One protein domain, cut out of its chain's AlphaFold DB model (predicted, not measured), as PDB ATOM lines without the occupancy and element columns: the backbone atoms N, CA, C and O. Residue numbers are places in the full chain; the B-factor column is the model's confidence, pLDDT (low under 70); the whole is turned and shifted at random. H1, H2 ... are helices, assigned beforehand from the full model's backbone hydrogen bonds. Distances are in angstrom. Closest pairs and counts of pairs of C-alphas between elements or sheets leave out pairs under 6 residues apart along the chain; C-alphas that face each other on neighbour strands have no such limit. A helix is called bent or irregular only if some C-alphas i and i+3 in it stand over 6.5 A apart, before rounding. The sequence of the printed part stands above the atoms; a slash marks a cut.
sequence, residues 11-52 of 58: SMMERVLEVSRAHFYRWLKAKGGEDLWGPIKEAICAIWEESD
ATOM      1  N   SER A  11     -22.837 -25.121 -28.363       72.12
ATOM      2  CA  SER A  11     -23.814 -26.199 -28.510       72.12
ATOM      3  C   SER A  11     -24.864 -26.212 -27.392       72.12
ATOM      4  O   SER A  11     -26.019 -26.544 -27.658       72.12
ATOM      5  N   MET A  12     -24.514 -25.806 -26.166       76.44
ATOM      6  CA  MET A  12     -25.492 -25.572 -25.101       76.44
ATOM      7  C   MET A  12     -26.419 -24.418 -25.476       76.44
ATOM      8  O   MET A  12     -27.627 -24.569 -25.341       76.44
ATOM      9  N   MET A  13     -25.892 -23.292 -25.967       73.00
ATOM     10  CA  MET A  13     -26.748 -22.171 -26.368       73.00
ATOM     11  C   MET A  13     -27.720 -22.554 -27.478       73.00
ATOM     12  O   MET A  13     -28.910 -22.287 -27.361       73.00
ATOM     13  N   GLU A  14     -27.233 -23.206 -28.533       76.12
ATOM     14  CA  GLU A  14     -28.090 -23.602 -29.652       76.12
ATOM     15  C   GLU A  14     -29.163 -24.604 -29.218       76.12
ATOM     16  O   GLU A  14     -30.279 -24.550 -29.718       76.12
ATOM     17  N   ARG A  15     -28.862 -25.482 -28.253       76.00
ATOM     18  CA  ARG A  15     -29.823 -26.472 -27.752       76.00
ATOM     19  C   ARG A  15     -30.805 -25.921 -26.716       76.00
ATOM     20  O   ARG A  15     -31.958 -26.328 -26.714       76.00
ATOM     21  N   VAL A  16     -30.335 -25.100 -25.781       69.31
ATOM     22  CA  VAL A  16     -31.114 -24.641 -24.615       69.31
ATOM     23  C   VAL A  16     -31.853 -23.347 -24.922       69.31
ATOM     24  O   VAL A  16     -32.955 -23.138 -24.429       69.31
ATOM     25  N   LEU A  17     -31.232 -22.476 -25.714       69.50
ATOM     26  CA  LEU A  17     -31.754 -21.153 -26.027       69.50
ATOM     27  C   LEU A  17     -32.315 -21.084 -27.448       69.50
ATOM     28  O   LEU A  17     -32.897 -20.066 -27.791       69.50
ATOM     29  N   GLU A  18     -32.116 -22.124 -28.271       73.56
ATOM     30  CA  GLU A  18     -32.536 -22.186 -29.683       73.56
ATOM     31  C   GLU A  18     -31.986 -21.023 -30.532       73.56
ATOM     32  O   GLU A  18     -32.507 -20.670 -31.591       73.56
ATOM     33  N   VAL A  19     -30.884 -20.421 -30.076       72.62
ATOM     34  CA  VAL A  19     -30.261 -19.249 -30.691       72.62
ATOM     35  C   VAL A  19     -28.868 -19.601 -31.181       72.62
ATOM     36  O   VAL A  19     -27.992 -19.998 -30.414       72.62
ATOM     37  N   SER A  20     -28.628 -19.362 -32.470       79.94
ATOM     38  CA  SER A  20     -27.281 -19.437 -33.029       79.94
ATOM     39  C   SER A  20     -26.397 -18.305 -32.506       79.94
ATOM     40  O   SER A  20     -26.802 -17.139 -32.469       79.94
ATOM     41  N   ARG A  21     -25.129 -18.616 -32.217       81.56
ATOM     42  CA  ARG A  21     -24.096 -17.642 -31.816       81.56
ATOM     43  C   ARG A  21     -24.019 -16.429 -32.749       81.56
ATOM     44  O   ARG A  21     -23.824 -15.302 -32.297       81.56
ATOM     45  N   ALA A  22     -24.146 -16.649 -34.058       84.00
ATOM     46  CA  ALA A  22     -24.099 -15.569 -35.042       84.00
ATOM     47  C   ALA A  22     -25.289 -14.611 -34.886       84.00
ATOM     48  O   ALA A  22     -25.126 -13.391 -34.976       84.00
ATOM     49  N   HIS A  23     -26.469 -15.163 -34.603       82.88
ATOM     50  CA  HIS A  23     -27.673 -14.385 -34.354       82.88
ATOM     51  C   HIS A  23     -27.530 -13.577 -33.061       82.88
ATOM     52  O   HIS A  23     -27.841 -12.385 -33.052       82.88
ATOM     53  N   PHE A  24     -26.940 -14.186 -32.023       82.38
ATOM     54  CA  PHE A  24     -26.674 -13.516 -30.755       82.38
ATOM     55  C   PHE A  24     -25.765 -12.292 -30.908       82.38
ATOM     56  O   PHE A  24     -26.116 -11.185 -30.497       82.38
ATOM     57  N   TYR A  25     -24.621 -12.450 -31.575       84.56
ATOM     58  CA  TYR A  25     -23.707 -11.327 -31.796       84.56
ATOM     59  C   TYR A  25     -24.286 -10.248 -32.714       84.56
ATOM     60  O   TYR A  25     -24.002  -9.063 -32.521       84.56
ATOM     61  N   ARG A  26     -25.107 -10.623 -33.704       86.12
ATOM     62  CA  ARG A  26     -25.801  -9.654 -34.563       86.12
ATOM     63  C   ARG A  26     -26.786  -8.807 -33.757       86.12
ATOM     64  O   ARG A  26     -26.797  -7.588 -33.922       86.12
ATOM     65  N   TRP A  27     -27.555  -9.436 -32.873       85.44
ATOM     66  CA  TRP A  27     -28.462  -8.753 -31.953       85.44
ATOM     67  C   TRP A  27     -27.704  -7.837 -30.977       85.44
ATOM     68  O   TRP A  27     -28.055  -6.663 -30.836       85.44
ATOM     69  N   LEU A  28     -26.593  -8.313 -30.402       83.62
ATOM     70  CA  LEU A  28     -25.735  -7.516 -29.516       83.62
ATOM     71  C   LEU A  28     -25.185  -6.271 -30.236       83.62
ATOM     72  O   LEU A  28     -25.226  -5.163 -29.701       83.62
ATOM     73  N   LYS A  29     -24.725  -6.428 -31.485       86.75
ATOM     74  CA  LYS A  29     -24.244  -5.320 -32.330       86.75
ATOM     75  C   LYS A  29     -25.350  -4.309 -32.647       86.75
ATOM     76  O   LYS A  29     -25.069  -3.117 -32.748       86.75
ATOM     77  N   ALA A  30     -26.593  -4.771 -32.768       86.12
ATOM     78  CA  ALA A  30     -27.770  -3.924 -32.936       86.12
ATOM     79  C   ALA A  30     -28.227  -3.238 -31.629       86.12
ATOM     80  O   ALA A  30     -29.270  -2.593 -31.631       86.12
ATOM     81  N   LYS A  31     -27.459  -3.357 -30.531       80.38
ATOM     82  CA  LYS A  31     -27.801  -2.870 -29.181       80.38
ATOM     83  C   LYS A  31     -29.133  -3.416 -28.660       80.38
ATOM     84  O   LYS A  31     -29.857  -2.718 -27.958       80.38
ATOM     85  N   GLY A  32     -29.427  -4.667 -29.001       72.69
ATOM     86  CA  GLY A  32     -30.664  -5.323 -28.612       72.69
ATOM     87  C   GLY A  32     -31.883  -4.741 -29.313       72.69
ATOM     88  O   GLY A  32     -32.791  -4.282 -28.636       72.69
ATOM     89  N   GLY A  33     -31.837  -4.730 -30.654       75.38
ATOM     90  CA  GLY A  33     -32.885  -4.226 -31.550       75.38
ATOM     91  C   GLY A  33     -34.221  -4.966 -31.419       75.38
ATOM     92  O   GLY A  33     -34.807  -4.994 -30.348       75.38
ATOM     93  N   GLU A  34     -34.753  -5.540 -32.503       72.38
ATOM     94  CA  GLU A  34     -36.006  -6.306 -32.404       72.38
ATOM     95  C   GLU A  34     -35.862  -7.423 -31.359       72.38
ATOM     96  O   GLU A  34     -34.867  -8.162 -31.354       72.38
ATOM     97  N   ASP A  35     -36.812  -7.487 -30.423       69.94
ATOM     98  CA  ASP A  35     -36.746  -8.398 -29.284       69.94
ATOM     99  C   ASP A  35     -37.152  -9.807 -29.718       69.94
ATOM    100  O   ASP A  35     -38.285 -10.251 -29.547       69.94
ATOM    101  N   LEU A  36     -36.197 -10.500 -30.336       71.06
ATOM    102  CA  LEU A  36     -36.366 -11.856 -30.853       71.06
ATOM    103  C   LEU A  36     -36.517 -12.901 -29.740       71.06
ATOM    104  O   LEU A  36     -36.893 -14.035 -30.029       71.06
ATOM    105  N   TRP A  37     -36.176 -12.557 -28.492       76.38
ATOM    106  CA  TRP A  37     -36.023 -13.523 -27.398       76.38
ATOM    107  C   TRP A  37     -36.904 -13.222 -26.181       76.38
ATOM    108  O   TRP A  37     -37.082 -14.096 -25.329       76.38
ATOM    109  N   GLY A  38     -37.479 -12.020 -26.082       78.81
ATOM    110  CA  GLY A  38     -38.428 -11.679 -25.029       78.81
ATOM    111  C   GLY A  38     -37.849 -11.937 -23.629       78.81
ATOM    112  O   GLY A  38     -36.741 -11.490 -23.324       78.81
ATOM    113  N   PRO A  39     -38.543 -12.688 -22.756       79.19
ATOM    114  CA  PRO A  39     -38.136 -12.848 -21.360       79.19
ATOM    115  C   PRO A  39     -36.843 -13.656 -21.162       79.19
ATOM    116  O   PRO A  39     -36.224 -13.538 -20.106       79.19
ATOM    117  N   ILE A  40     -36.401 -14.463 -22.140       79.00
ATOM    118  CA  ILE A  40     -35.198 -15.299 -21.972       79.00
ATOM    119  C   ILE A  40     -33.894 -14.502 -22.152       79.00
ATOM    120  O   ILE A  40     -32.845 -14.933 -21.681       79.00
ATOM    121  N   LYS A  41     -33.958 -13.302 -22.748       79.94
ATOM    122  CA  LYS A  41     -32.823 -12.388 -22.987       79.94
ATOM    123  C   LYS A  41     -31.925 -12.209 -21.764       79.94
ATOM    124  O   LYS A  41     -30.706 -12.299 -21.883       79.94
ATOM    125  N   GLU A  42     -32.524 -11.929 -20.611       84.25
ATOM    126  CA  GLU A  42     -31.786 -11.616 -19.384       84.25
ATOM    127  C   GLU A  42     -30.931 -12.811 -18.944       84.25
ATOM    128  O   GLU A  42     -29.763 -12.647 -18.597       84.25
ATOM    129  N   ALA A  43     -31.468 -14.028 -19.071       83.94
ATOM    130  CA  ALA A  43     -30.732 -15.253 -18.776       83.94
ATOM    131  C   ALA A  43     -29.557 -15.459 -19.744       83.94
ATOM    132  O   ALA A  43     -28.458 -15.809 -19.318       83.94
ATOM    133  N   ILE A  44     -29.751 -15.189 -21.040       81.06
ATOM    134  CA  ILE A  44     -28.683 -15.310 -22.045       81.06
ATOM    135  C   ILE A  44     -27.560 -14.300 -21.775       81.06
ATOM    136  O   ILE A  44     -26.380 -14.650 -21.848       81.06
ATOM    137  N   CYS A  45     -27.910 -13.056 -21.442       83.31
ATOM    138  CA  CYS A  45     -26.946 -12.012 -21.101       83.31
ATOM    139  C   CYS A  45     -26.169 -12.333 -19.817       83.31
ATOM    140  O   CYS A  45     -24.958 -12.121 -19.791       83.31
ATOM    141  N   ALA A  46     -26.830 -12.881 -18.792       85.06
ATOM    142  CA  ALA A  46     -26.172 -13.308 -17.557       85.06
ATOM    143  C   ALA A  46     -25.127 -14.402 -17.830       85.06
ATOM    144  O   ALA A  46     -23.950 -14.218 -17.524       85.06
ATOM    145  N   ILE A  47     -25.524 -15.464 -18.540       80.94
ATOM    146  CA  ILE A  47     -24.639 -16.562 -18.963       80.94
ATOM    147  C   ILE A  47     -23.448 -16.027 -19.780       80.94
ATOM    148  O   ILE A  47     -22.309 -16.479 -19.621       80.94
ATOM    149  N   TRP A  48     -23.692 -15.053 -20.661       82.81
ATOM    150  CA  TRP A  48     -22.654 -14.417 -21.471       82.81
ATOM    151  C   TRP A  48     -21.650 -13.618 -20.630       82.81
ATOM    152  O   TRP A  48     -20.443 -13.745 -20.845       82.81
ATOM    153  N   GLU A  49     -22.121 -12.820 -19.670       85.12
ATOM    154  CA  GLU A  49     -21.265 -12.060 -18.746       85.12
ATOM    155  C   GLU A  49     -20.445 -12.999 -17.847       85.12
ATOM    156  O   GLU A  49     -19.235 -12.807 -17.708       85.12
ATOM    157  N   GLU A  50     -21.055 -14.076 -17.342       84.81
ATOM    158  CA  GLU A  50     -20.375 -15.132 -16.574       84.81
ATOM    159  C   GLU A  50     -19.279 -15.853 -17.381       84.81
ATOM    160  O   GLU A  50     -18.312 -16.367 -16.809       84.81
ATOM    161  N   SER A  51     -19.391 -15.841 -18.713       76.56
ATOM    162  CA  SER A  51     -18.430 -16.456 -19.642       76.56
ATOM    163  C   SER A  51     -17.372 -15.494 -20.179       76.56
ATOM    164  O   SER A  51     -16.807 -15.728 -21.250       76.56
ATOM    165  N   ASP A  52     -17.118 -14.372 -19.501       82.94
ATOM    166  CA  ASP A  52     -16.200 -13.334 -19.992       82.94
ATOM    167  C   ASP A  52     -16.579 -12.828 -21.391       82.94
ATOM    168  O   ASP A  52     -15.729 -12.575 -22.252       82.94
TER     169      ASP A  52
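This is residues 11 to 52 of the 58 residues of an uncharacterized protein of Atopobium sp. oral taxon 416 (UniProt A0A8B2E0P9). Three separate short helices are set in a triangle round a middle left open by the backbone, and no two of them touch. The longest, H3, makes one side of the domain, H2 stands across the middle from it, and H1 is the third corner; the link of residues 30 to 37 runs round the remaining side from H2 to H3. The printed part has 42 residues, with three named helices in the order H1, H2, H3 and no named strand, and its class is all helix. By its radius of gyration of the C-alphas, 9.7 A, the whole is compact, and its outline is rounded, with spans of 23 by 20 by 20 A.

H3 is residues 38 to 50, from C-alpha 38 at (-38.428, -11.679, -25.029) to C-alpha 50 at (-20.375, -15.132, -16.574), and is 20.2 A long; x rises along it. H3 is only just irregular: C-alphas 39 and 42 are 6.8 A apart, and its line is a rough one. H2 is residues 21 to 29, 12.3 A from first to last C-alpha; y rises along it from C-alpha 21 at (-24.096, -17.642, -31.816). H1 is residues 11 to 16, 8.4 A from first to last C-alpha, and begins at C-alpha 11 at (-23.814, -26.199, -28.510); x falls along it.

H3, the longest helix, touches no helix. H2 and H3 are apart, with no C-alpha of the one within 8 A of the other. H1 and H3 are apart, but only just: their closest C-alphas are 8.3 A apart. H1 and H2 are close but not clearly touching, with 2 pairs of C-alphas within 8 A; the closest C-alphas are those of Glu 14 and Arg 21, 7.5 A apart. The lines of H1 and H2 are about perpendicular, at 78 degrees, and their centres are 14.5 A apart. In H1 and H2 every pair of O i and N i+4 is within hydrogen-bond range; in H3 it is 7 of 9.

The two C-alphas farthest apart are those of Glu 34, in the link between H2 and H3, and Asp 52, at 24.4 A. The first and last printed C-alphas, those of Ser 11 and Asp 52, are 17.2 A apart. The printed part has no cut. The link from H1 to H2 is tight, with 4 residues, and the link from H2 to H3 is short, with 8 residues; no link is long. The mean pLDDT of the printed part is 79.2, and the model's confidence is low, under 70, at residues 16 to 17 and residue 35.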